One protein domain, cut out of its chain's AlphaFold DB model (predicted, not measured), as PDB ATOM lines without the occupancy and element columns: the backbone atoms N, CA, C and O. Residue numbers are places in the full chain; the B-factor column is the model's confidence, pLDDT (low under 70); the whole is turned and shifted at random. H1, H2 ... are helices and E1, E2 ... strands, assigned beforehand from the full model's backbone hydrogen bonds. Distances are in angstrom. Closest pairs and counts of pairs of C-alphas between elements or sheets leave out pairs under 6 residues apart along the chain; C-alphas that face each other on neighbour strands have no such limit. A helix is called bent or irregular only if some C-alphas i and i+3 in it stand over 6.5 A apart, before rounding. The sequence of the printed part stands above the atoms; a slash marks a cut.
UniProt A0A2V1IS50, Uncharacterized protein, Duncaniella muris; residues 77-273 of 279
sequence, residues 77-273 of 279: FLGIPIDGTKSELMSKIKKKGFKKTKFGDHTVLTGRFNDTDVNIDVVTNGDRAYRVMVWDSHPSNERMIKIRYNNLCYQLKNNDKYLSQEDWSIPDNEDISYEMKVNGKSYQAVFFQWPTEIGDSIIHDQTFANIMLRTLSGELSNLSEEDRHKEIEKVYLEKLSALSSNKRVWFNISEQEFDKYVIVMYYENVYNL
ATOM      1  N   PHE A  77      29.461  28.493 122.394       97.44
ATOM      2  CA  PHE A  77      29.676  29.612 123.301       97.44
ATOM      3  C   PHE A  77      28.530  30.614 123.144       97.44
ATOM      4  O   PHE A  77      28.298  31.127 122.053       97.44
ATOM      5  N   LEU A  78      27.766  30.884 124.211       95.75
ATOM      6  CA  LEU A  78      26.578  31.764 124.176       95.75
ATOM      7  C   LEU A  78      25.516  31.354 123.131       95.75
ATOM      8  O   LEU A  78      24.844  32.202 122.526       95.75
ATOM      9  N   GLY A  79      25.380  30.043 122.907       93.56
ATOM     10  CA  GLY A  79      24.519  29.467 121.870       93.56
ATOM     11  C   GLY A  79      25.060  29.640 120.446       93.56
ATOM     12  O   GLY A  79      24.303  29.537 119.488       93.56
ATOM     13  N   ILE A  80      26.341  29.989 120.294       95.62
ATOM     14  CA  ILE A  80      27.022  30.097 119.005       95.62
ATOM     15  C   ILE A  80      27.919  28.866 118.842       95.62
ATOM     16  O   ILE A  80      28.855  28.723 119.629       95.62
ATOM     17  N   PRO A  81      27.689  28.009 117.834       94.69
ATOM     18  CA  PRO A  81      28.580  26.891 117.543       94.69
ATOM     19  C   PRO A  81      30.008  27.369 117.246       94.69
ATOM     20  O   PRO A  81      30.199  28.330 116.490       94.69
ATOM     21  N   ILE A  82      31.004  26.712 117.845       95.75
ATOM     22  CA  ILE A  82      32.428  27.039 117.683       95.75
ATOM     23  C   ILE A  82      32.944  26.362 116.414       95.75
ATOM     24  O   ILE A  82      33.525  25.279 116.444       95.75
ATOM     25  N   ASP A  83      32.671  27.001 115.282       92.19
ATOM     26  CA  ASP A  83      33.099  26.572 113.952       92.19
ATOM     27  C   ASP A  83      33.130  27.769 112.982       92.19
ATOM     28  O   ASP A  83      32.690  28.878 113.314       92.19
ATOM     29  N   GLY A  84      33.631  27.541 111.768       92.38
ATOM     30  CA  GLY A  84      33.852  28.574 110.756       92.38
ATOM     31  C   GLY A  84      35.125  29.371 111.022       92.38
ATOM     32  O   GLY A  84      35.991  28.943 111.780       92.38
ATOM     33  N   THR A  85      35.268  30.534 110.397       95.56
ATOM     34  CA  THR A  85      36.483  31.353 110.526       95.56
ATOM     35  C   THR A  85      36.502  32.185 111.812       95.56
ATOM     36  O   THR A  85      35.462  32.516 112.392       95.56
ATOM     37  N   LYS A  86      37.698  32.634 112.228       95.94
ATOM     38  CA  LYS A  86      37.866  33.583 113.348       95.94
ATOM     39  C   LYS A  86      36.989  34.829 113.197       95.94
ATOM     40  O   LYS A  86      36.304  35.219 114.141       95.94
ATOM     41  N   SER A  87      36.987  35.443 112.013       96.00
ATOM     42  CA  SER A  87      36.240  36.681 111.747       96.00
ATOM     43  C   SER A  87      34.727  36.485 111.898       96.00
ATOM     44  O   SER A  87      34.049  37.291 112.542       96.00
ATOM     45  N   GLU A  88      34.197  35.383 111.364       97.00
ATOM     46  CA  GLU A  88      32.778  35.043 111.479       97.00
ATOM     47  C   GLU A  88      32.375  34.802 112.931       97.00
ATOM     48  O   GLU A  88      31.370  35.357 113.386       97.00
ATOM     49  N   LEU A  89      33.163  34.020 113.675       97.12
ATOM     50  CA  LEU A  89      32.856  33.711 115.068       97.12
ATOM     51  C   LEU A  89      32.936  34.966 115.949       97.12
ATOM     52  O   LEU A  89      32.001  35.246 116.700       97.12
ATOM     53  N   MET A  90      33.969  35.799 115.783       97.50
ATOM     54  CA  MET A  90      34.064  37.092 116.473       97.50
ATOM     55  C   MET A  90      32.890  38.023 116.131       97.50
ATOM     56  O   MET A  90      32.367  38.707 117.010       97.50
ATOM     57  N   SER A  91      32.431  38.043 114.875       97.94
ATOM     58  CA  SER A  91      31.256  38.823 114.459       97.94
ATOM     59  C   SER A  91      29.974  38.339 115.146       97.94
ATOM     60  O   SER A  91      29.191  39.153 115.646       97.94
ATOM     61  N   LYS A  92      29.775  37.017 115.247       98.06
ATOM     62  CA  LYS A  92      28.640  36.418 115.971       98.06
ATOM     63  C   LYS A  92      28.686  36.747 117.468       98.06
ATOM     64  O   LYS A  92      27.661  37.140 118.020       98.06
ATOM     65  N   ILE A  93      29.856  36.672 118.109       98.31
ATOM     66  CA  ILE A  93      30.023  37.021 119.533       98.31
ATOM     67  C   ILE A  93      29.787  38.521 119.757       98.31
ATOM     68  O   ILE A  93      29.078  38.901 120.683       98.31
ATOM     69  N   LYS A  94      30.272  39.396 118.869       97.94
ATOM     70  CA  LYS A  94      30.005  40.844 118.937       97.94
ATOM     71  C   LYS A  94      28.501  41.158 118.937       97.94
ATOM     72  O   LYS A  94      28.050  42.019 119.689       97.94
ATOM     73  N   LYS A  95      27.699  40.428 118.150       98.19
ATOM     74  CA  LYS A  95      26.227  40.566 118.141       98.19
ATOM     75  C   LYS A  95      25.566  40.183 119.474       98.19
ATOM     76  O   LYS A  95      24.432  40.585 119.702       98.19
ATOM     77  N   LYS A  96      26.260  39.462 120.364       98.00
ATOM     78  CA  LYS A  96      25.817  39.170 121.741       98.00
ATOM     79  C   LYS A  96      26.120  40.304 122.736       98.00
ATOM     80  O   LYS A  96      25.884  40.129 123.923       98.00
ATOM     81  N   GLY A  97      26.622  41.454 122.275       97.31
ATOM     82  CA  GLY A  97      26.853  42.645 123.106       97.31
ATOM     83  C   GLY A  97      28.316  42.908 123.473       97.31
ATOM     84  O   GLY A  97      28.610  43.912 124.117       97.31
ATOM     85  N   PHE A  98      29.242  42.054 123.031       98.25
ATOM     86  CA  PHE A  98      30.675  42.258 123.242       98.25
ATOM     87  C   PHE A  98      31.236  43.323 122.299       98.25
ATOM     88  O   PHE A  98      30.789  43.482 121.160       98.25
ATOM     89  N   LYS A  99      32.251  44.050 122.759       98.00
ATOM     90  CA  LYS A  99      32.864  45.165 122.030       98.00
ATOM     91  C   LYS A  99      34.264  44.794 121.579       98.00
ATOM     92  O   LYS A  99      35.015  44.173 122.311       98.00
ATOM     93  N   LYS A 100      34.624  45.193 120.362       96.94
ATOM     94  CA  LYS A 100      35.973  44.999 119.825       96.94
ATOM     95  C   LYS A 100      36.939  45.952 120.528       96.94
ATOM     96  O   LYS A 100      36.642  47.141 120.607       96.94
ATOM     97  N   THR A 101      38.079  45.445 120.979       94.56
ATOM     98  CA  THR A 101      39.167  46.232 121.568       94.56
ATOM     99  C   THR A 101      40.528  45.718 121.091       94.56
ATOM    100  O   THR A 101      40.623  44.693 120.407       94.56
ATOM    101  N   LYS A 102      41.584  46.461 121.416       92.75
ATOM    102  CA  LYS A 102      42.975  46.047 121.238       92.75
ATOM    103  C   LYS A 102      43.522  45.519 122.559       92.75
ATOM    104  O   LYS A 102      43.245  46.090 123.609       92.75
ATOM    105  N   PHE A 103      44.288  44.440 122.484       85.12
ATOM    106  CA  PHE A 103      45.034  43.877 123.603       85.12
ATOM    107  C   PHE A 103      46.424  43.509 123.082       85.12
ATOM    108  O   PHE A 103      46.567  42.558 122.312       85.12
ATOM    109  N   GLY A 104      47.418  44.341 123.407       84.38
ATOM    110  CA  GLY A 104      48.689  44.362 122.678       84.38
ATOM    111  C   GLY A 104      48.457  44.566 121.176       84.38
ATOM    112  O   GLY A 104      47.627  45.383 120.765       84.38
ATOM    113  N   ASP A 105      49.125  43.755 120.358       86.38
ATOM    114  CA  ASP A 105      48.970  43.773 118.898       86.38
ATOM    115  C   ASP A 105      47.714  43.031 118.413       86.38
ATOM    116  O   ASP A 105      47.262  43.185 117.268       86.38
ATOM    117  N   HIS A 106      47.081  42.264 119.303       86.38
ATOM    118  CA  HIS A 106      45.918  41.457 118.987       86.38
ATOM    119  C   HIS A 106      44.617  42.250 119.099       86.38
ATOM    120  O   HIS A 106      44.484  43.276 119.770       86.38
ATOM    121  N   THR A 107      43.620  41.759 118.375       93.00
ATOM    122  CA  THR A 107      42.261  42.279 118.423       93.00
ATOM    123  C   THR A 107      41.407  41.270 119.157       93.00
ATOM    124  O   THR A 107      41.255  40.153 118.673       93.00
ATOM    125  N   VAL A 108      40.825  41.686 120.274       96.75
ATOM    126  CA  VAL A 108      39.999  40.834 121.133       96.75
ATOM    127  C   VAL A 108      38.616  41.459 121.295       96.75
ATOM    128  O   VAL A 108      38.364  42.590 120.859       96.75
ATOM    129  N   LEU A 109      37.687  40.719 121.885       98.25
ATOM    130  CA  LEU A 109      36.410  41.257 122.336       98.25
ATOM    131  C   LEU A 109      36.444  41.450 123.854       98.25
ATOM    132  O   LEU A 109      37.098  40.695 124.555       98.25
ATOM    133  N   THR A 110      35.729  42.443 124.363       98.19
ATOM    134  CA  THR A 110      35.571  42.719 125.795       98.19
ATOM    135  C   THR A 110      34.092  42.887 126.128       98.19
ATOM    136  O   THR A 110      33.300  43.355 125.301       98.19
ATOM    137  N   GLY A 111      33.697  42.462 127.322       97.81
ATOM    138  CA  GLY A 111      32.329  42.574 127.813       97.81
ATOM    139  C   GLY A 111      32.162  41.874 129.152       97.81
ATOM    140  O   GLY A 111      33.142  41.467 129.767       97.81
ATOM    141  N   ARG A 112      30.913  41.718 129.592       97.44
ATOM    142  CA  ARG A 112      30.590  41.023 130.838       97.44
ATOM    143  C   ARG A 112      30.151  39.588 130.556       97.44
ATOM    144  O   ARG A 112      29.249  39.363 129.751       97.44
ATOM    145  N   PHE A 113      30.782  38.634 131.228       95.88
ATOM    146  CA  PHE A 113      30.464  37.212 131.168       95.88
ATOM    147  C   PHE A 113      30.573  36.613 132.570       95.88
ATOM    148  O   PHE A 113      31.590  36.784 133.240       95.88
ATOM    149  N   ASN A 114      29.520  35.920 133.006       92.81
ATOM    150  CA  ASN A 114      29.419  35.343 134.347       92.81
ATOM    151  C   ASN A 114      29.822  36.331 135.463       92.81
ATOM    152  O   ASN A 114      30.798  36.119 136.190       92.81
ATOM    153  N   ASP A 115      29.121  37.468 135.492       91.19
ATOM    154  CA  ASP A 115      29.293  38.566 136.454       91.19
ATOM    155  C   ASP A 115      30.710  39.142 136.559       91.19
ATOM    156  O   ASP A 115      31.076  39.770 137.550       91.19
ATOM    157  N   THR A 116      31.531  38.964 135.526       95.12
ATOM    158  CA  THR A 116      32.898  39.487 135.487       95.12
ATOM    159  C   THR A 116      33.196  40.100 134.136       95.12
ATOM    160  O   THR A 116      32.698  39.654 133.100       95.12
ATOM    161  N   ASP A 117      33.983  41.167 134.161       97.81
ATOM    162  CA  ASP A 117      34.471  41.794 132.946       97.81
ATOM    163  C   ASP A 117      35.605  40.928 132.388       97.81
ATOM    164  O   ASP A 117      36.559  40.592 133.094       97.81
ATOM    165  N   VAL A 118      35.448  40.516 131.134       98.06
ATOM    166  CA  VAL A 118      36.317  39.548 130.470       98.06
ATOM    167  C   VAL A 118      36.811  40.070 129.133       98.06
ATOM    168  O   VAL A 118      36.171  40.893 128.468       98.06
ATOM    169  N   ASN A 119      37.929  39.501 128.708       97.75
ATOM    170  CA  ASN A 119      38.393  39.526 127.337       97.75
ATOM    171  C   ASN A 119      38.100  38.178 126.671       97.75
ATOM    172  O   ASN A 119      38.069  37.139 127.332       97.75
ATOM    173  N   ILE A 120      37.872  38.199 125.362       98.50
ATOM    174  CA  ILE A 120      37.540  37.028 124.556       98.50
ATOM    175  C   ILE A 120      38.359  37.048 123.273       98.50
ATOM    176  O   ILE A 120      38.341  38.039 122.536       98.50
ATOM    177  N   ASP A 121      38.992  35.924 122.959       97.38
ATOM    178  CA  ASP A 121      39.596  35.685 121.652       97.38
ATOM    179  C   ASP A 121      39.159  34.333 121.076       97.38
ATOM    180  O   ASP A 121      38.697  33.434 121.778       97.38
ATOM    181  N   VAL A 122      39.283  34.212 119.760       97.50
ATOM    182  CA  VAL A 122      39.017  32.989 119.008       97.50
ATOM    183  C   VAL A 122      40.338  32.444 118.480       97.50
ATOM    184  O   VAL A 122      41.087  33.157 117.807       97.50
ATOM    185  N   VAL A 123      40.596  31.167 118.750       95.44
ATOM    186  CA  VAL A 123      41.778  30.441 118.276       95.44
ATOM    187  C   VAL A 123      41.367  29.485 117.159       95.44
ATOM    188  O   VAL A 123      40.319  28.829 117.230       95.44
ATOM    189  N   THR A 124      42.190  29.424 116.115       94.44
ATOM    190  CA  THR A 124      41.950  28.601 114.928       94.44
ATOM    191  C   THR A 124      42.988  27.494 114.784       94.44
ATOM    192  O   THR A 124      44.106  27.598 115.286       94.44
ATOM    193  N   ASN A 125      42.590  26.425 114.105       91.94
ATOM    194  CA  ASN A 125      43.447  25.376 113.582       91.94
ATOM    195  C   ASN A 125      43.310  25.438 112.054       91.94
ATOM    196  O   ASN A 125      42.229  25.185 111.515       91.94
ATOM    197  N   GLY A 126      44.358  25.902 111.372       89.75
ATOM    198  CA  GLY A 126      44.219  26.435 110.015       89.75
ATOM    199  C   GLY A 126      43.203  27.586 109.986       89.75
ATOM    200  O   GLY A 126      43.240  28.482 110.834       89.75
ATOM    201  N   ASP A 127      42.253  27.520 109.053       89.44
ATOM    202  CA  ASP A 127      41.223  28.550 108.873       89.44
ATOM    203  C   ASP A 127      39.980  28.357 109.758       89.44
ATOM    204  O   ASP A 127      39.100  29.222 109.782       89.44
ATOM    205  N   ARG A 128      39.887  27.245 110.505       92.75
ATOM    206  CA  ARG A 128      38.703  26.911 111.312       92.75
ATOM    207  C   ARG A 128      38.912  27.215 112.787       92.75
ATOM    208  O   ARG A 128      39.885  26.784 113.397       92.75
ATOM    209  N   ALA A 129      37.971  27.931 113.383       95.38
ATOM    210  CA  ALA A 129      37.895  28.162 114.813       95.38
ATOM    211  C   ALA A 129      37.613  26.845 115.537       95.38
ATOM    212  O   ALA A 129      36.648  26.150 115.224       95.38
ATOM    213  N   TYR A 130      38.442  26.520 116.525       95.56
ATOM    214  CA  TYR A 130      38.227  25.356 117.389       95.56
ATOM    215  C   TYR A 130      38.064  25.753 118.854       95.56
ATOM    216  O   TYR A 130      37.603  24.943 119.650       95.56
ATOM    217  N   ARG A 131      38.432  26.983 119.236       97.31
ATOM    218  CA  ARG A 131      38.412  27.418 120.633       97.31
ATOM    219  C   ARG A 131      37.980  28.870 120.769       97.31
ATOM    220  O   ARG A 131      38.471  29.745 120.057       97.31
ATOM    221  N   VAL A 132      37.103  29.119 121.736       98.44
ATOM    222  CA  VAL A 132      36.859  30.449 122.303       98.44
ATOM    223  C   VAL A 132      37.552  30.499 123.657       98.44
ATOM    224  O   VAL A 132      37.250  29.692 124.535       98.44
ATOM    225  N   MET A 133      38.490  31.427 123.809       97.94
ATOM    226  CA  MET A 133      39.192  31.702 125.058       97.94
ATOM    227  C   MET A 133      38.547  32.917 125.721       97.94
ATOM    228  O   MET A 133      38.334  33.930 125.059       97.94
ATOM    229  N   VAL A 134      38.244  32.814 127.010       98.38
ATOM    230  CA  VAL A 134      37.641  33.867 127.832       98.38
ATOM    231  C   VAL A 134      38.499  34.029 129.077       98.38
ATOM    232  O   VAL A 134      38.711  33.052 129.781       98.38
ATOM    233  N   TRP A 135      38.994  35.226 129.369       97.31
ATOM    234  CA  TRP A 135      39.783  35.458 130.581       97.31
ATOM    235  C   TRP A 135      39.369  36.725 131.298       97.31
ATOM    236  O   TRP A 135      38.909  37.683 130.671       97.31
ATOM    237  N   ASP A 136      39.542  36.722 132.616       97.69
ATOM    238  CA  ASP A 136      39.247  37.882 133.449       97.69
ATOM    239  C   ASP A 136      40.075  39.088 132.988       97.69
ATOM    240  O   ASP A 136      41.286  38.996 132.780       97.69
ATOM    241  N   SER A 137      39.422  40.238 132.814       95.56
ATOM    242  CA  SER A 137      40.105  41.455 132.363       95.56
ATOM    243  C   SER A 137      41.039  42.043 133.415       95.56
ATOM    244  O   SER A 137      41.973  42.755 133.056       95.56
ATOM    245  N   HIS A 138      40.784  41.760 134.691       94.50
ATOM    246  CA  HIS A 138      41.555  42.284 135.809       94.50
ATOM    247  C   HIS A 138      41.923  41.137 136.747       94.50
ATOM    248  O   HIS A 138      41.029  40.394 137.163       94.50
ATOM    249  N   PRO A 139      43.204  40.991 137.107       95.31
ATOM    250  CA  PRO A 139      43.602  39.952 138.029       95.31
ATOM    251  C   PRO A 139      43.155  40.299 139.454       95.31
ATOM    252  O   PRO A 139      43.073  41.464 139.853       95.31
ATOM    253  N   SER A 140      42.869  39.269 140.241       95.00
ATOM    254  CA  SER A 140      42.393  39.384 141.617       95.00
ATOM    255  C   SER A 140      43.360  38.715 142.593       95.00
ATOM    256  O   SER A 140      44.294  38.027 142.187       95.00
ATOM    257  N   ASN A 141      43.189  38.975 143.889       95.81
ATOM    258  CA  ASN A 141      43.986  38.297 144.911       95.81
ATOM    259  C   ASN A 141      43.547  36.834 145.075       95.81
ATOM    260  O   ASN A 141      42.472  36.436 144.624       95.81
ATOM    261  N   GLU A 142      44.362  36.067 145.790       95.12
ATOM    262  CA  GLU A 142      44.137  34.645 146.046       95.12
ATOM    263  C   GLU A 142      42.736  34.326 146.606       95.12
ATOM    264  O   GLU A 142      42.039  33.433 146.120       95.12
ATOM    265  N   ARG A 143      42.258  35.101 147.587       95.38
ATOM    266  CA  ARG A 143      40.932  34.869 148.174       95.38
ATOM    267  C   ARG A 143      39.816  35.037 147.141       95.38
ATOM    268  O   ARG A 143      38.896  34.225 147.088       95.38
ATOM    269  N   MET A 144      39.868  36.107 146.349       96.00
ATOM    270  CA  MET A 144      38.837  36.414 145.356       96.00
ATOM    271  C   MET A 144      38.851  35.418 144.198       96.00
ATOM    272  O   MET A 144      37.780  34.983 143.769       96.00
ATOM    273  N   ILE A 145      40.036  35.012 143.727       96.88
ATOM    274  CA  ILE A 145      40.123  34.056 142.623       96.88
ATOM    275  C   ILE A 145      39.615  32.674 143.038       96.88
ATOM    276  O   ILE A 145      38.890  32.048 142.266       96.88
ATOM    277  N   LYS A 146      39.890  32.241 144.277       97.44
ATOM    278  CA  LYS A 146      39.365  30.980 144.818       97.44
ATOM    279  C   LYS A 146      37.838  30.982 144.885       97.44
ATOM    280  O   LYS A 146      37.201  30.044 144.411       97.44
ATOM    281  N   ILE A 147      37.240  32.064 145.396       96.56
ATOM    282  CA  ILE A 147      35.775  32.228 145.425       96.56
ATOM    283  C   ILE A 147      35.203  32.155 144.006       96.56
ATOM    284  O   ILE A 147      34.240  31.431 143.759       96.56
ATOM    285  N   ARG A 148      35.802  32.882 143.056       97.06
ATOM    286  CA  ARG A 148      35.346  32.895 141.663       97.06
ATOM    287  C   ARG A 148      35.431  31.510 141.018       97.06
ATOM    288  O   ARG A 148      34.482  31.101 140.352       97.06
ATOM    289  N   TYR A 149      36.534  30.799 141.231       98.06
ATOM    290  CA  TYR A 149      36.761  29.456 140.707       98.06
ATOM    291  C   TYR A 149      35.729  28.463 141.261       98.06
ATOM    292  O   TYR A 149      35.050  27.790 140.489       98.06
ATOM    293  N   ASN A 150      35.518  28.443 142.580       98.12
ATOM    294  CA  ASN A 150      34.534  27.559 143.207       98.12
ATOM    295  C   ASN A 150      33.096  27.889 142.785       98.12
ATOM    296  O   ASN A 150      32.308  26.976 142.536       98.12
ATOM    297  N   ASN A 151      32.761  29.174 142.628       97.44
ATOM    298  CA  ASN A 151      31.460  29.592 142.100       97.44
ATOM    299  C   ASN A 151      31.245  29.090 140.668       97.44
ATOM    300  O   ASN A 151      30.158  28.619 140.345       97.44
ATOM    301  N   LEU A 152      32.276  29.147 139.821       97.31
ATOM    302  CA  LEU A 152      32.233  28.597 138.467       97.31
ATOM    303  C   LEU A 152      32.039  27.076 138.465       97.31
ATOM    304  O   LEU A 152      31.179  26.582 137.736       97.31
ATOM    305  N   CYS A 153      32.778  26.344 139.307       98.06
ATOM    306  CA  CYS A 153      32.593  24.901 139.479       98.06
ATOM    307  C   CYS A 153      31.152  24.574 139.885       98.06
ATOM    308  O   CYS A 153      30.509  23.730 139.264       98.06
ATOM    309  N   TYR A 154      30.622  25.285 140.884       96.94
ATOM    310  CA  TYR A 154      29.249  25.116 141.350       96.94
ATOM    311  C   TYR A 154      28.225  25.416 140.247       96.94
ATOM    312  O   TYR A 154      27.304  24.631 140.032       96.94
ATOM    313  N   GLN A 155      28.379  26.524 139.522       96.31
ATOM    314  CA  GLN A 155      27.450  26.920 138.465       96.31
ATOM    315  C   GLN A 155      27.413  25.916 137.313       96.31
ATOM    316  O   GLN A 155      26.329  25.605 136.833       96.31
ATOM    317  N   LEU A 156      28.566  25.409 136.863       96.00
ATOM    318  CA  LEU A 156      28.606  24.427 135.777       96.00
ATOM    319  C   LEU A 156      28.112  23.053 136.234       96.00
ATOM    320  O   LEU A 156      27.344  22.428 135.511       96.00
ATOM    321  N   LYS A 157      28.473  22.612 137.446       95.69
ATOM    322  CA  LYS A 157      27.991  21.346 138.023       95.69
ATOM    323  C   LYS A 157      26.466  21.314 138.178       95.69
ATOM    324  O   LYS A 157      25.866  20.260 138.018       95.69
ATOM    325  N   ASN A 158      25.843  22.456 138.472       95.25
ATOM    326  CA  ASN A 158      24.390  22.578 138.653       95.25
ATOM    327  C   ASN A 158      23.649  23.074 137.396       95.25
ATOM    328  O   ASN A 158      22.527  23.570 137.497       95.25
ATOM    329  N   ASN A 159      24.261  22.975 136.214       94.06
ATOM    330  CA  ASN A 159      23.663  23.392 134.950       94.06
ATOM    331  C   ASN A 159      23.447  22.177 134.044       94.06
ATOM    332  O   ASN A 159      24.395  21.476 133.706       94.06
ATOM    333  N   ASP A 160      22.205  21.972 133.608       91.50
ATOM    334  CA  ASP A 160      21.772  20.845 132.769       91.50
ATOM    335  C   ASP A 160      22.474  20.773 131.403       91.50
ATOM    336  O   ASP A 160      22.492  19.729 130.756       91.50
ATOM    337  N   LYS A 161      23.099  21.869 130.967       92.31
ATOM    338  CA  LYS A 161      23.892  21.927 129.734       92.31
ATOM    339  C   LYS A 161      25.304  21.390 129.892       92.31
ATOM    340  O   LYS A 161      26.015  21.354 128.888       92.31
ATOM    341  N   TYR A 162      25.738  21.029 131.096       93.50
ATOM    342  CA  TYR A 162      27.103  20.594 131.355       93.50
ATOM    343  C   TYR A 162      27.154  19.288 132.140       93.50
ATOM    344  O   TYR A 162      26.297  18.969 132.955       93.50
ATOM    345  N   LEU A 163      28.217  18.544 131.879       91.44
ATOM    346  CA  LEU A 163      28.600  17.313 132.542       91.44
ATOM    347  C   LEU A 163      29.881  17.562 133.326       91.44
ATOM    348  O   LEU A 163      30.845  18.090 132.766       91.44
ATOM    349  N   SER A 164      29.896  17.144 134.590       91.12
ATOM    350  CA  SER A 164      31.105  17.068 135.411       91.12
ATOM    351  C   SER A 164      31.413  15.611 135.711       91.12
ATOM    352  O   SER A 164      30.505  14.851 136.037       91.12
ATOM    353  N   GLN A 165      32.685  15.231 135.619       84.38
ATOM    354  CA  GLN A 165      33.144  13.897 136.019       84.38
ATOM    355  C   GLN A 165      33.517  13.844 137.505       84.38
ATOM    356  O   GLN A 165      33.424  12.791 138.123       84.38
ATOM    357  N   GLU A 166      33.904  14.983 138.081       89.81
ATOM    358  CA  GLU A 166      34.437  15.074 139.440       89.81
ATOM    359  C   GLU A 166      33.935  16.343 140.143       89.81
ATOM    360  O   GLU A 166      33.247  17.187 139.551       89.81
ATOM    361  N   ASP A 167      34.261  16.475 141.429       94.31
ATOM    362  CA  ASP A 167      34.163  17.747 142.133       94.31
ATOM    363  C   ASP A 167      35.495  18.485 142.032       94.31
ATOM    364  O   ASP A 167      36.496  18.072 142.608       94.31
ATOM    365  N   TRP A 168      35.489  19.585 141.290       96.69
ATOM    366  CA  TRP A 168      36.686  20.375 141.037       96.69
ATOM    367  C   TRP A 168      36.921  21.479 142.072       96.69
ATOM    368  O   TRP A 168      37.821  22.287 141.865       96.69
ATOM    369  N   SER A 169      36.096  21.600 143.119       97.00
ATOM    370  CA  SER A 169      36.187  22.704 144.084       97.00
ATOM    371  C   SER A 169      37.480  22.683 144.910       97.00
ATOM    372  O   SER A 169      37.999  21.637 145.289       97.00
ATOM    373  N   ILE A 170      38.004  23.875 145.193       97.88
ATOM    374  CA  ILE A 170      39.195  24.084 146.017       97.88
ATOM    375  C   ILE A 170      38.758  24.218 147.485       97.88
ATOM    376  O   ILE A 170      37.922  25.081 147.774       97.88
ATOM    377  N   PRO A 171      39.332  23.443 148.419       96.50
ATOM    378  CA  PRO A 171      39.087  23.581 149.850       96.50
ATOM    379  C   PRO A 171      39.346  24.991 150.412       96.50
ATOM    380  O   PRO A 171      40.251  25.725 149.998       96.50
ATOM    381  N   ASP A 172      38.579  25.367 151.438       93.25
ATOM    382  CA  ASP A 172      38.676  26.689 152.070       93.25
ATOM    383  C   ASP A 172      40.044  26.955 152.712       93.25
ATOM    384  O   ASP A 172      40.519  28.094 152.692       93.25
ATOM    385  N   ASN A 173      40.694  25.918 153.238       94.56
ATOM    386  CA  ASN A 173      42.000  25.993 153.893       94.56
ATOM    387  C   ASN A 173      43.193  25.876 152.931       94.56
ATOM    388  O   ASN A 173      44.328  25.944 153.391       94.56
ATOM    389  N   GLU A 174      42.958  25.680 151.632       96.62
ATOM    390  CA  GLU A 174      44.043  25.551 150.663       96.62
ATOM    391  C   GLU A 174      44.672  26.916 150.337       96.62
ATOM    392  O   GLU A 174      43.944  27.870 150.022       96.62
ATOM    393  N   ASP A 175      46.006  26.974 150.434       95.94
ATOM    394  CA  ASP A 175      46.866  28.089 150.018       95.94
ATOM    395  C   ASP A 175      47.257  27.877 148.554       95.94
ATOM    396  O   ASP A 175      48.140  27.081 148.223       95.94
ATOM    397  N   ILE A 176      46.546  28.554 147.658       95.25
ATOM    398  CA  ILE A 176      46.721  28.345 146.221       95.25
ATOM    399  C   ILE A 176      48.054  28.913 145.730       95.25
ATOM    400  O   ILE A 176      48.606  28.396 144.758       95.25
ATOM    401  N   SER A 177      48.592  29.950 146.385       94.38
ATOM    402  CA  SER A 177      49.877  30.536 145.999       94.38
ATOM    403  C   SER A 177      51.013  29.558 146.273       94.38
ATOM    404  O   SER A 177      51.821  29.275 145.382       94.38
ATOM    405  N   TYR A 178      51.032  28.980 147.474       95.31
ATOM    406  CA  TYR A 178      52.018  27.983 147.871       95.31
ATOM    407  C   TYR A 178      51.949  26.738 146.983       95.31
ATOM    408  O   TYR A 178      52.968  26.320 146.430       95.31
ATOM    409  N   GLU A 179      50.757  26.177 146.782       97.06
ATOM    410  CA  GLU A 179      50.577  24.961 145.984       97.06
ATOM    411  C   GLU A 179      51.006  25.150 144.519       97.06
ATOM    412  O   GLU A 179      51.681  24.285 143.953       97.06
ATOM    413  N   MET A 180      50.694  26.294 143.899       95.31
ATOM    414  CA  MET A 180      51.135  26.583 142.528       95.31
ATOM    415  C   MET A 180      52.652  26.782 142.436       95.31
ATOM    416  O   MET A 180      53.282  26.260 141.517       95.31
ATOM    417  N   LYS A 181      53.254  27.526 143.374       93.81
ATOM    418  CA  LYS A 181      54.667  27.939 143.296       93.81
ATOM    419  C   LYS A 181      55.643  26.872 143.769       93.81
ATOM    420  O   LYS A 181      56.707  26.714 143.176       93.81
ATOM    421  N   VAL A 182      55.304  26.176 144.849       96.19
ATOM    422  CA  VAL A 182      56.193  25.213 145.510       96.19
ATOM    423  C   VAL A 182      55.939  23.803 144.999       96.19
ATOM    424  O   VAL A 182      56.891  23.096 144.674       96.19
ATOM    425  N   ASN A 183      54.668  23.416 144.867       97.38
ATOM    426  CA  ASN A 183      54.297  22.062 144.455       97.38
ATOM    427  C   ASN A 183      54.032  21.943 142.947       97.38
ATOM    428  O   ASN A 183      53.850  20.834 142.445       97.38
ATOM    429  N   GLY A 184      54.002  23.060 142.211       95.00
ATOM    430  CA  GLY A 184      53.699  23.060 140.777       95.00
ATOM    431  C   GLY A 184      52.267  22.615 140.469       95.00
ATOM    432  O   GLY A 184      51.998  22.117 139.373       95.00
ATOM    433  N   LYS A 185      51.346  22.742 141.434       96.69
ATOM    434  CA  LYS A 185      49.951  22.329 141.275       96.69
ATOM    435  C   LYS A 185      49.244  23.244 140.276       96.69
ATOM    436  O   LYS A 185      49.384  24.462 140.323       96.69
ATOM    437  N   SER A 186      48.442  22.659 139.390       95.06
ATOM    438  CA  SER A 186      47.565  23.403 138.483       95.06
ATOM    439  C   SER A 186      46.114  23.210 138.898       95.06
ATOM    440  O   SER A 186      45.640  22.078 139.002       95.06
ATOM    441  N   TYR A 187      45.400  24.311 139.122       97.38
ATOM    442  CA  TYR A 187      43.964  24.290 139.383       97.38
ATOM    443  C   TYR A 187      43.211  24.334 138.065       97.38
ATOM    444  O   TYR A 187      43.065  25.408 137.479       97.38
ATOM    445  N   GLN A 188      42.756  23.172 137.603       97.00
ATOM    446  CA  GLN A 188      41.963  23.010 136.391       97.00
ATOM    447  C   GLN A 188      40.646  22.309 136.722       97.00
ATOM    448  O   GLN A 188      40.639  21.302 137.423       97.00
ATOM    449  N   ALA A 189      39.554  22.812 136.153       97.94
ATOM    450  CA  ALA A 189      38.261  22.145 136.169       97.94
ATOM    451  C   ALA A 189      37.833  21.819 134.738       97.94
ATOM    452  O   ALA A 189      37.910  22.681 133.855       97.94
ATOM    453  N   VAL A 190      37.370  20.589 134.512       96.69
ATOM    454  CA  VAL A 190      36.962  20.099 133.190       96.69
ATOM    455  C   VAL A 190      35.494  19.696 133.207       96.69
ATOM    456  O   VAL A 190      35.055  18.878 134.014       96.69
ATOM    457  N   PHE A 191      34.751  20.260 132.263       96.31
ATOM    458  CA  PHE A 191      33.353  19.973 132.000       96.31
ATOM    459  C   PHE A 191      33.164  19.653 130.517       96.31
ATOM    460  O   PHE A 191      34.004  19.967 129.668       96.31
ATOM    461  N   PHE A 192      32.023  19.063 130.184       94.62
ATOM    462  CA  PHE A 192      31.629  18.817 128.800       94.62
ATOM    463  C   PHE A 192      30.215  19.318 128.571       94.62
ATOM    464  O   PHE A 192      29.363  19.153 129.437       94.62
ATOM    465  N   GLN A 193      29.941  19.933 127.424       93.88
ATOM    466  CA  GLN A 193      28.564  20.294 127.108       93.88
ATOM    467  C   GLN A 193      27.734  19.046 126.831       93.88
ATOM    468  O   GLN A 193      28.147  18.165 126.074       93.88
ATOM    469  N   TRP A 194      26.545  19.014 127.425       88.06
ATOM    470  CA  TRP A 194      25.580  17.941 127.268       88.06
ATOM    471  C   TRP A 194      25.274  17.720 125.775       88.06
ATOM    472  O   TRP A 194      25.078  18.701 125.042       88.06
ATOM    473  N   PRO A 195      25.275  16.470 125.282       82.56
ATOM    474  CA  PRO A 195      24.964  16.207 123.890       82.56
ATOM    475  C   PRO A 195      23.472  16.419 123.595       82.56
ATOM    476  O   PRO A 195      22.614  15.972 124.349       82.56
ATOM    477  N   THR A 196      23.130  17.105 122.504       74.38
ATOM    478  CA  THR A 196      21.729  17.315 122.093       74.38
ATOM    479  C   THR A 196      21.147  16.106 121.367       74.38
ATOM    480  O   THR A 196      19.937  15.902 121.401       74.38
ATOM    481  N   GLU A 197      21.988  15.271 120.755       66.88
ATOM    482  CA  GLU A 197      21.576  14.081 119.994       66.88
ATOM    483  C   GLU A 197      21.797  12.783 120.785       66.88
ATOM    484  O   GLU A 197      22.437  11.841 120.323       66.88
ATOM    485  N   ILE A 198      21.278  12.719 122.012       63.22
ATOM    486  CA  ILE A 198      21.345  11.489 122.817       63.22
ATOM    487  C   ILE A 198      20.396  10.419 122.267       63.22
ATOM    488  O   ILE A 198      20.789   9.262 122.154       63.22
ATOM    489  N   GLY A 199      19.166  10.796 121.901       59.06
ATOM    490  CA  GLY A 199      18.095   9.854 121.548       59.06
ATOM    491  C   GLY A 199      18.475   8.899 120.415       59.06
ATOM    492  O   GLY A 199      18.643   7.703 120.645       59.06
ATOM    493  N   ASP A 200      18.673   9.425 119.209       56.28
ATOM    494  CA  ASP A 200      18.956   8.596 118.029       56.28
ATOM    495  C   ASP A 200      20.337   7.912 118.111       56.28
ATOM    496  O   ASP A 200      20.501   6.781 117.650       56.28
ATOM    497  N   SER A 201      21.319   8.552 118.763       62.81
ATOM    498  CA  SER A 201      22.682   8.020 118.923       62.81
ATOM    499  C   SER A 201      22.775   6.859 119.922       62.81
ATOM    500  O   SER A 201      23.615   5.973 119.752       62.81
ATOM    501  N   ILE A 202      21.920   6.835 120.952       63.66
ATOM    502  CA  ILE A 202      21.846   5.733 121.924       63.66
ATOM    503  C   ILE A 202      20.980   4.584 121.400       63.66
ATOM    504  O   ILE A 202      21.340   3.425 121.591       63.66
ATOM    505  N   ILE A 203      19.874   4.871 120.704       58.69
ATOM    506  CA  ILE A 203      18.952   3.832 120.202       58.69
ATOM    507  C   ILE A 203      19.639   2.886 119.201       58.69
ATOM    508  O   ILE A 203      19.332   1.695 119.167       58.69
ATOM    509  N   HIS A 204      20.581   3.394 118.405       61.97
ATOM    510  CA  HIS A 204      21.343   2.597 117.438       61.97
ATOM    511  C   HIS A 204      22.692   2.087 117.971       61.97
ATOM    512  O   HIS A 204      23.454   1.472 117.222       61.97
ATOM    513  N   ASP A 205      23.002   2.324 119.247       75.00
ATOM    514  CA  ASP A 205      24.269   1.914 119.841       75.00
ATOM    515  C   ASP A 205      24.284   0.415 120.177       75.00
ATOM    516  O   ASP A 205      23.409  -0.104 120.873       75.00
ATOM    517  N   GLN A 206      25.313  -0.292 119.704       77.19
ATOM    518  CA  GLN A 206      25.465  -1.731 119.940       77.19
ATOM    519  C   GLN A 206      25.684  -2.065 121.421       77.19
ATOM    520  O   GLN A 206      25.198  -3.091 121.885       77.19
ATOM    521  N   THR A 207      26.377  -1.212 122.178       77.50
ATOM    522  CA  THR A 207      26.632  -1.421 123.610       77.50
ATOM    523  C   THR A 207      25.332  -1.310 124.398       77.50
ATOM    524  O   THR A 207      25.044  -2.160 125.244       77.50
ATOM    525  N   PHE A 208      24.498  -0.323 124.057       77.56
ATOM    526  CA  PHE A 208      23.174  -0.165 124.656       77.56
ATOM    527  C   PHE A 208      22.221  -1.310 124.266       77.56
ATOM    528  O   PHE A 208      21.533  -1.874 125.117       77.56
ATOM    529  N   ALA A 209      22.229  -1.738 122.998       78.25
ATOM    530  CA  ALA A 209      21.471  -2.910 122.558       78.25
ATOM    531  C   ALA A 209      21.908  -4.189 123.297       78.25
ATOM    532  O   ALA A 209      21.064  -4.971 123.735       78.25
ATOM    533  N   ASN A 210      23.214  -4.374 123.506       83.06
ATOM    534  CA  ASN A 210      23.763  -5.520 124.225       83.06
ATOM    535  C   ASN A 210      23.342  -5.536 125.701       83.06
ATOM    536  O   ASN A 210      22.889  -6.574 126.180       83.06
ATOM    537  N   ILE A 211      23.438  -4.416 126.432       82.44
ATOM    538  CA  ILE A 211      23.016  -4.387 127.846       82.44
ATOM    539  C   ILE A 211      21.497  -4.574 127.993       82.44
ATOM    540  O   ILE A 211      21.045  -5.266 128.909       82.44
ATOM    541  N   MET A 212      20.704  -4.062 127.045       80.31
ATOM    542  CA  MET A 212      19.263  -4.323 126.981       80.31
ATOM    543  C   MET A 212      18.958  -5.804 126.732       80.31
ATOM    544  O   MET A 212      18.110  -6.374 127.417       80.31
ATOM    545  N   LEU A 213      19.672  -6.458 125.811       81.88
ATOM    546  CA  LEU A 213      19.526  -7.895 125.559       81.88
ATOM    547  C   LEU A 213      19.895  -8.737 126.786       81.88
ATOM    548  O   LEU A 213      19.130  -9.627 127.142       81.88
ATOM    549  N   ARG A 214      21.004  -8.423 127.471       82.00
ATOM    550  CA  ARG A 214      21.423  -9.090 128.722       82.00
ATOM    551  C   ARG A 214      20.408  -8.901 129.856       82.00
ATOM    552  O   ARG A 214      20.220  -9.785 130.689       82.00
ATOM    553  N   THR A 215      19.730  -7.754 129.879       78.25
ATOM    554  CA  THR A 215      18.636  -7.489 130.824       78.25
ATOM    555  C   THR A 215      17.409  -8.345 130.500       78.25
ATOM    556  O   THR A 215      16.858  -8.986 131.391       78.25
ATOM    557  N   LEU A 216      16.992  -8.391 129.228       77.44
ATOM    558  CA  LEU A 216      15.810  -9.138 128.777       77.44
ATOM    559  C   LEU A 216      15.999 -10.661 128.805       77.44
ATOM    560  O   LEU A 216      15.033 -11.386 129.021       77.44
ATOM    561  N   SER A 217      17.223 -11.152 128.599       83.69
ATOM    562  CA  SER A 217      17.549 -12.583 128.657       83.69
ATOM    563  C   SER A 217      17.562 -13.148 130.080       83.69
ATOM    564  O   SER A 217      17.653 -14.362 130.250       83.69
ATOM    565  N   GLY A 218      17.496 -12.286 131.101       79.81
ATOM    566  CA  GLY A 218      17.655 -12.675 132.499       79.81
ATOM    567  C   GLY A 218      19.110 -12.922 132.908       79.81
ATOM    568  O   GLY A 218      19.351 -13.306 134.042       79.81
ATOM    569  N   GLU A 219      20.105 -12.666 132.054       84.69
ATOM    570  CA  GLU A 219      21.523 -12.839 132.419       84.69
ATOM    571  C   GLU A 219      21.912 -11.982 133.637       84.69
ATOM    572  O   GLU A 219      22.684 -12.405 134.497       84.69
ATOM    573  N   LEU A 220      21.323 -10.790 133.744       82.50
ATOM    574  CA  LEU A 220      21.531  -9.882 134.870       82.50
ATOM    575  C   LEU A 220      20.603 -10.168 136.064       82.50
ATOM    576  O   LEU A 220      20.715  -9.483 137.073       82.50
ATOM    577  N   SER A 221      19.693 -11.151 135.999       83.25
ATOM    578  CA  SER A 221      18.690 -11.379 137.058       83.25
ATOM    579  C   SER A 221      19.275 -11.898 138.371       83.25
ATOM    580  O   SER A 221      18.611 -11.830 139.398       83.25
ATOM    581  N   ASN A 222      20.498 -12.432 138.334       86.31
ATOM    582  CA  ASN A 222      21.209 -12.922 139.518       86.31
ATOM    583  C   ASN A 222      21.853 -11.793 140.341       86.31
ATOM    584  O   ASN A 222      22.323 -12.038 141.450       86.31
ATOM    585  N   LEU A 223      21.908 -10.577 139.794       87.88
ATOM    586  CA  LEU A 223      22.425  -9.395 140.474       87.88
ATOM    587  C   LEU A 223      21.324  -8.727 141.304       87.88
ATOM    588  O   LEU A 223      20.136  -8.808 140.975       87.88
ATOM    589  N   SER A 224      21.729  -8.011 142.355       88.56
ATOM    590  CA  SER A 224      20.819  -7.133 143.091       88.56
ATOM    591  C   SER A 224      20.264  -6.034 142.171       88.56
ATOM    592  O   SER A 224      20.855  -5.713 141.136       88.56
ATOM    593  N   GLU A 225      19.123  -5.432 142.517       80.38
ATOM    594  CA  GLU A 225      18.583  -4.316 141.723       80.38
ATOM    595  C   GLU A 225      19.562  -3.143 141.622       80.38
ATOM    596  O   GLU A 225      19.678  -2.536 140.557       80.38
ATOM    597  N   GLU A 226      20.296  -2.868 142.701       85.44
ATOM    598  CA  GLU A 226      21.306  -1.816 142.748       85.44
ATOM    599  C   GLU A 226      22.472  -2.117 141.798       85.44
ATOM    600  O   GLU A 226      22.866  -1.260 141.008       85.44
ATOM    601  N   ASP A 227      22.989  -3.346 141.809       85.94
ATOM    602  CA  ASP A 227      24.110  -3.732 140.945       85.94
ATOM    603  C   ASP A 227      23.697  -3.784 139.472       85.94
ATOM    604  O   ASP A 227      24.453  -3.368 138.595       85.94
ATOM    605  N   ARG A 228      22.463  -4.213 139.182       79.31
ATOM    606  CA  ARG A 228      21.891  -4.110 137.831       79.31
ATOM    607  C   ARG A 228      21.802  -2.662 137.367       79.31
ATOM    608  O   ARG A 228      22.083  -2.387 136.201       79.31
ATOM    609  N   HIS A 229      21.387  -1.753 138.252       79.00
ATOM    610  CA  HIS A 229      21.290  -0.335 137.929       79.00
ATOM    611  C   HIS A 229      22.663   0.249 137.608       79.00
ATOM    612  O   HIS A 229      22.810   0.859 136.553       79.00
ATOM    613  N   LYS A 230      23.672  -0.024 138.446       84.31
ATOM    614  CA  LYS A 230      25.063   0.399 138.215       84.31
ATOM    615  C   LYS A 230      25.587  -0.069 136.863       84.31
ATOM    616  O   LYS A 230      26.260   0.689 136.173       84.31
ATOM    617  N   GLU A 231      25.244  -1.285 136.450       82.69
ATOM    618  CA  GLU A 231      25.752  -1.840 135.196       82.69
ATOM    619  C   GLU A 231      25.101  -1.233 133.950       82.69
ATOM    620  O   GLU A 231      25.765  -1.027 132.932       82.69
ATOM    621  N   ILE A 232      23.820  -0.869 134.037       80.06
ATOM    622  CA  ILE A 232      23.131  -0.099 132.992       80.06
ATOM    623  C   ILE A 232      23.636   1.351 132.978       80.06
ATOM    624  O   ILE A 232      23.924   1.900 131.911       80.06
ATOM    625  N   GLU A 233      23.772   1.961 134.155       80.25
ATOM    626  CA  GLU A 233      24.266   3.325 134.336       80.25
ATOM    627  C   GLU A 233      25.682   3.475 133.779       80.25
ATOM    628  O   GLU A 233      25.952   4.418 133.043       80.25
ATOM    629  N   LYS A 234      26.565   2.506 134.029       84.69
ATOM    630  CA  LYS A 234      27.926   2.488 133.494       84.69
ATOM    631  C   LYS A 234      27.950   2.573 131.968       84.69
ATOM    632  O   LYS A 234      28.641   3.431 131.425       84.69
ATOM    633  N   VAL A 235      27.168   1.740 131.274       82.25
ATOM    634  CA  VAL A 235      27.080   1.768 129.800       82.25
ATOM    635  C   VAL A 235      26.568   3.122 129.308       82.25
ATOM    636  O   VAL A 235      27.091   3.681 128.339       82.25
ATOM    637  N   TYR A 236      25.562   3.676 129.989       78.81
ATOM    638  CA  TYR A 236      25.032   4.996 129.668       78.81
ATOM    639  C   TYR A 236      26.086   6.101 129.855       78.81
ATOM    640  O   TYR A 236      26.278   6.919 128.955       78.81
ATOM    641  N   LEU A 237      26.811   6.102 130.978       80.00
ATOM    642  CA  LEU A 237      27.858   7.078 131.289       80.00
ATOM    643  C   LEU A 237      29.055   6.977 130.334       80.00
ATOM    644  O   LEU A 237      29.563   8.006 129.888       80.00
ATOM    645  N   GLU A 238      29.480   5.765 129.966       81.38
ATOM    646  CA  GLU A 238      30.535   5.538 128.970       81.38
ATOM    647  C   GLU A 238      30.150   6.136 127.610       81.38
ATOM    648  O   GLU A 238      30.936   6.861 126.991       81.38
ATOM    649  N   LYS A 239      28.910   5.901 127.164       79.88
ATOM    650  CA  LYS A 239      28.403   6.460 125.908       79.88
ATOM    651  C   LYS A 239      28.272   7.979 125.970       79.88
ATOM    652  O   LYS A 239      28.675   8.665 125.031       79.88
ATOM    653  N   LEU A 240      27.727   8.503 127.064       80.25
ATOM    654  CA  LEU A 240      27.571   9.935 127.287       80.25
ATOM    655  C   LEU A 240      28.928  10.645 127.245       80.25
ATOM    656  O   LEU A 240      29.077  11.626 126.522       80.25
ATOM    657  N   SER A 241      29.925  10.079 127.929       81.56
ATOM    658  CA  SER A 241      31.315  10.539 127.904       81.56
ATOM    659  C   SER A 241      31.883  10.550 126.482       81.56
ATOM    660  O   SER A 241      32.446  11.555 126.048       81.56
ATOM    661  N   ALA A 242      31.675   9.482 125.702       81.25
ATOM    662  CA  ALA A 242      32.137   9.420 124.316       81.25
ATOM    663  C   ALA A 242      31.504  10.513 123.434       81.25
ATOM    664  O   ALA A 242      32.215  11.172 122.670       81.25
ATOM    665  N   LEU A 243      30.193  10.746 123.569       81.31
ATOM    666  CA  LEU A 243      29.459  11.767 122.810       81.31
ATOM    667  C   LEU A 243      29.851  13.193 123.206       81.31
ATOM    668  O   LEU A 243      29.934  14.071 122.349       81.31
ATOM    669  N   SER A 244      30.118  13.432 124.489       86.12
ATOM    670  CA  SER A 244      30.465  14.758 124.995       86.12
ATOM    671  C   SER A 244      31.964  15.055 124.950       86.12
ATOM    672  O   SER A 244      32.342  16.213 125.094       86.12
ATOM    673  N   SER A 245      32.826  14.052 124.737       85.94
ATOM    674  CA  SER A 245      34.296  14.173 124.794       85.94
ATOM    675  C   SER A 245      34.864  15.283 123.905       85.94
ATOM    676  O   SER A 245      35.826  15.955 124.278       85.94
ATOM    677  N   ASN A 246      34.231  15.529 122.754       89.69
ATOM    678  CA  ASN A 246      34.651  16.577 121.827       89.69
ATOM    679  C   ASN A 246      34.091  17.967 122.159       89.69
ATOM    680  O   ASN A 246      34.435  18.947 121.492       89.69
ATOM    681  N   LYS A 247      33.237  18.051 123.186       92.75
ATOM    682  CA  LYS A 247      32.494  19.243 123.591       92.75
ATOM    683  C   LYS A 247      33.043  19.875 124.870       92.75
ATOM    684  O   LYS A 247      32.290  20.236 125.778       92.75
ATOM    685  N   ARG A 248      34.369  19.938 124.978       94.38
ATOM    686  CA  ARG A 248      35.077  20.262 126.220       94.38
ATOM    687  C   ARG A 248      34.952  21.745 126.578       94.38
ATOM    688  O   ARG A 248      35.194  22.625 125.751       94.38
ATOM    689  N   VAL A 249      34.623  22.011 127.837       97.44
ATOM    690  CA  VAL A 249      34.633  23.340 128.453       97.44
ATOM    691  C   VAL A 249      35.433  23.253 129.737       97.44
ATOM    692  O   VAL A 249      35.063  22.535 130.657       97.44
ATOM    693  N   TRP A 250      36.550  23.957 129.804       97.88
ATOM    694  CA  TRP A 250      37.445  23.870 130.951       97.88
ATOM    695  C   TRP A 250      38.004  25.232 131.306       97.88
ATOM    696  O   TRP A 250      38.001  26.151 130.486       97.88
ATOM    697  N   PHE A 251      38.462  25.383 132.537       98.50
ATOM    698  CA  PHE A 251      39.108  26.609 132.977       98.50
ATOM    699  C   PHE A 251      40.185  26.318 134.005       98.50
ATOM    700  O   PHE A 251      40.158  25.283 134.671       98.50
ATOM    701  N   ASN A 252      41.137  27.238 134.117       98.19
ATOM    702  CA  ASN A 252      42.199  27.166 135.102       98.19
ATOM    703  C   ASN A 252      42.467  28.519 135.759       98.19
ATOM    704  O   ASN A 252      42.159  29.574 135.195       98.19
ATOM    705  N   ILE A 253      43.082  28.472 136.939       98.19
ATOM    706  CA  ILE A 253      43.691  29.645 137.568       98.19
ATOM    707  C   ILE A 253      45.069  29.864 136.933       98.19
ATOM    708  O   ILE A 253      45.857  28.926 136.805       98.19
ATOM    709  N   SER A 254      45.357  31.096 136.519       96.25
ATOM    710  CA  SER A 254      46.673  31.522 136.034       96.25
ATOM    711  C   SER A 254      47.173  32.676 136.884       96.25
ATOM    712  O   SER A 254      46.485  33.689 137.010       96.25
ATOM    713  N   GLU A 255      48.388  32.556 137.413       94.00
ATOM    714  CA  GLU A 255      49.116  33.708 137.946       94.00
ATOM    715  C   GLU A 255      49.529  34.618 136.775       94.00
ATOM    716  O   GLU A 255      49.845  34.131 135.688       94.00
ATOM    717  N   GLN A 256      49.440  35.932 136.969       88.31
ATOM    718  CA  GLN A 256      49.845  36.948 135.989       88.31
ATOM    719  C   GLN A 256      51.063  37.718 136.497       88.31
ATOM    720  O   GLN A 256      52.126  37.698 135.884       88.31
ATOM    721  N   GLU A 257      50.912  38.364 137.649       82.00
ATOM    722  CA  GLU A 257      51.947  39.133 138.339       82.00
ATOM    723  C   GLU A 257      51.872  38.757 139.819       82.00
ATOM    724  O   GLU A 257      50.768  38.566 140.304       82.00
ATOM    725  N   PHE A 258      53.003  38.644 140.520       83.50
ATOM    726  CA  PHE A 258      53.126  38.277 141.944       83.50
ATOM    727  C   PHE A 258      51.811  38.257 142.765       83.50
ATOM    728  O   PHE A 258      51.312  39.306 143.182       83.50
ATOM    729  N   ASP A 259      51.264  37.057 143.005       88.25
ATOM    730  CA  ASP A 259      50.039  36.802 143.799       88.25
ATOM    731  C   ASP A 259      48.748  37.444 143.244       88.25
ATOM    732  O   ASP A 259      47.759  37.675 143.957       88.25
ATOM    733  N   LYS A 260      48.739  37.744 141.944       95.56
ATOM    734  CA  LYS A 260      47.586  38.209 141.173       95.56
ATOM    735  C   LYS A 260      47.204  37.161 140.145       95.56
ATOM    736  O   LYS A 260      48.003  36.764 139.298       95.56
ATOM    737  N   TYR A 261      45.941  36.764 140.196       97.19
ATOM    738  CA  TYR A 261      45.432  35.619 139.462       97.19
ATOM    739  C   TYR A 261      44.235  35.986 138.594       97.19
ATOM    740  O   TYR A 261      43.409  36.822 138.969       97.19
ATOM    741  N   VAL A 262      44.110  35.306 137.462       97.31
ATOM    742  CA  VAL A 262      42.942  35.346 136.575       97.31
ATOM    743  C   VAL A 262      42.417  33.939 136.356       97.31
ATOM    744  O   VAL A 262      43.180  32.972 136.412       97.31
ATOM    745  N   ILE A 263      41.127  33.821 136.059       98.31
ATOM    746  CA  ILE A 263      40.597  32.609 135.447       98.31
ATOM    747  C   ILE A 263      40.705  32.748 133.939       98.31
ATOM    748  O   ILE A 263      40.323  33.770 133.361       98.31
ATOM    749  N   VAL A 264      41.198  31.686 133.311       98.31
ATOM    750  CA  VAL A 264      41.159  31.510 131.866       98.31
ATOM    751  C   VAL A 264      40.278  30.313 131.561       98.31
ATOM    752  O   VAL A 264      40.521  29.214 132.049       98.31
ATOM    753  N   MET A 265      39.238  30.540 130.770       98.50
ATOM    754  CA  MET A 265      38.241  29.561 130.369       98.50
ATOM    755  C   MET A 265      38.305  29.311 128.867       98.50
ATOM    756  O   MET A 265      38.516  30.223 128.066       98.50
ATOM    757  N   TYR A 266      38.059  28.067 128.486       98.31
ATOM    758  CA  TYR A 266      38.147  27.582 127.125       98.31
ATOM    759  C   TYR A 266      36.891  26.798 126.789       98.31
ATOM    760  O   TYR A 266      36.566  25.812 127.448       98.31
ATOM    761  N   TYR A 267      36.207  27.221 125.733       98.12
ATOM    762  CA  TYR A 267      35.200  26.410 125.068       98.12
ATOM    763  C   TYR A 267      35.826  25.844 123.809       98.12
ATOM    764  O   TYR A 267      36.246  26.609 122.940       98.12
ATOM    765  N   GLU A 268      35.902  24.525 123.708       96.12
ATOM    766  CA  GLU A 268      36.654  23.858 122.657       96.12
ATOM    767  C   GLU A 268      35.783  22.895 121.887       96.12
ATOM    768  O   GLU A 268      35.187  21.983 122.454       96.12
ATOM    769  N   ASN A 269      35.752  23.085 120.578       93.50
ATOM    770  CA  ASN A 269      35.245  22.122 119.630       93.50
ATOM    771  C   ASN A 269      36.410  21.239 119.158       93.50
ATOM    772  O   ASN A 269      37.131  21.586 118.219       93.50
ATOM    773  N   VAL A 270      36.600  20.099 119.822       89.56
ATOM    774  CA  VAL A 270      37.717  19.179 119.551       89.56
ATOM    775  C   VAL A 270      37.594  18.529 118.169       89.56
ATOM    776  O   VAL A 270      38.610  18.141 117.602       89.56
ATOM    777  N   TYR A 271      36.406  18.508 117.551       85.88
ATOM    778  CA  TYR A 271      36.250  18.050 116.163       85.88
ATOM    779  C   TYR A 271      37.100  18.849 115.166       85.88
ATOM    780  O   TYR A 271      37.498  18.315 114.134       85.88
ATOM    781  N   ASN A 272      37.389  20.118 115.474       86.56
ATOM    782  CA  ASN A 272      38.202  20.995 114.631       86.56
ATOM    783  C   ASN A 272      39.705  20.942 114.975       86.56
ATOM    784  O   ASN A 272      40.506  21.612 114.317       86.56
ATOM    785  N   LEU A 273      40.111  20.167 115.986       81.62
ATOM    786  CA  LEU A 273      41.518  19.890 116.263       81.62
ATOM    787  C   LEU A 273      42.004  18.765 115.343       81.62
ATOM    788  O   LEU A 273      41.366  17.718 115.251       81.62
TER     789      LEU A 273
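What this domain is: This is residues 77 to 273 of the 279 residues of an uncharacterized protein of Duncaniella muris (UniProt A0A2V1IS50). One strongly twisted sheet of eight antiparallel strands has H1 and H2 packed on one face, H1 over the E3 part and H2 over the E8, E7 and E6 part. From the end of the sheet at E5 and E6 an arm of helices leads away: H4, H5 and the short H6 run out, and the long H7 comes back beside H5 to the sheet. The printed part has 197 residues with seven named helices and eight named strands, in the order H1 E1 E2 E3 E4 H2 E5 H3 E6 H4 H5 H6 H7 E7 E8; the sheet runs E1 E2 E3 E4 E8 E7 E6 E5, and the class is mixed, helices and strands. The whole is loose, with a radius of gyration of the C-alphas of 20.6 A, and spans 65 by 44 by 26 A, the arm making much of the length.

How they stand to each other: H1, residues 86 to 94, is on the sheet at a height over the sheet of 7.3 A. It lies over E3, residues 116 to 125, and runs along it at 8 degrees on the local plane; their closest C-alphas, those of Lys 86 and Val 122, are 5.8 A apart. E1, residues 99 to 103, an edge strand, E2, residues 106 to 113, E3 and E4, residues 128 to 136, form a meander, each strand the antiparallel neighbour of the one before, and each successive pair is a hairpin. N 101 and O 108 are 2.9 A apart between E1 and E2, N 109 and O 120 are 2.8 A apart between E2 and E3, and N 121 and O 133 are 3.0 A apart between E3 and E4, each within hydrogen-bond range. H2, residues 142 to 157, is on the sheet, on the same face as H1; the closest C-alphas of H2 and E8, residues 260 to 269, are those of Ile 145 and Tyr 261, 6.4 A apart. E5, residues 162 to 164, is the other edge strand. H3, residues 176 to 182, only just touches H2, with 3 pairs of C-alphas within 8 A, made by residues 142 to 146 of H2 alone; the closest are those of Glu 142 and Ile 176, 6.8 A apart. H1, H2 and H3 with the sheet make two layers, helices on one face of a sheet. E6, residues 188 to 193, is antiparallel to E5, with N 163 and O 192 at 2.8 A. H4, residues 198 to 203, is not on the sheet and is close to but not clearly touching H5, residues 206 to 216. H6, residues 219 to 222, is irregular, its end C-alphas 7.1 A apart, and is close to but not clearly touching H5. H7, residues 225 to 244, touches H5 with residues 232 to 236 alone, at a shallow tilt of 13 degrees, opposite ways; the closest C-alphas, those of Ile 211 and Ile 232, are 6.7 A apart. H7 only grazes the sheet, with residues 240 to 244. E7, residues 247 to 257, pairs with E6 through N 191 and O 249, 2.8 A, and forms a hairpin with E8, where N 252 and O 264 are 2.9 A apart. E8 is antiparallel to E4, with N 134 and O 265 at 2.8 A. In H1, H2, H3, H4 and H5 every O i to N i+4 pair is within hydrogen-bond range, in H7 15 of 16 are; H6 is too short for such a pair, and its one O i to N i+3 pair is not within range.

Where its parts are: H1 begins at C-alpha 86, (37.866, 33.583, 113.348). From first to last C-alpha, E2 is 20.1 A long, E3 28.1 A, E4 24.7 A and H2 22.4 A. In the arm, H5 is 15.0 A long and H7 28.0 A, and H6 ends at C-alpha 222, (21.209, -12.922, 139.518). E7 is 31.5 A long and E8 29.6 A, ending at C-alpha 269, (35.245, 22.122, 119.630).

The domain as a whole: The C-alphas of Asp 105 and Asn 222, the two farthest apart, are 66.4 A from each other. The printed part has no cut. The link from E5 to H3, 11 residues, is long; the other links are tight. The mean pLDDT of the printed part is 90.6, and residues 197 to 204, of which 198 to 203 belong to H4, are under 70.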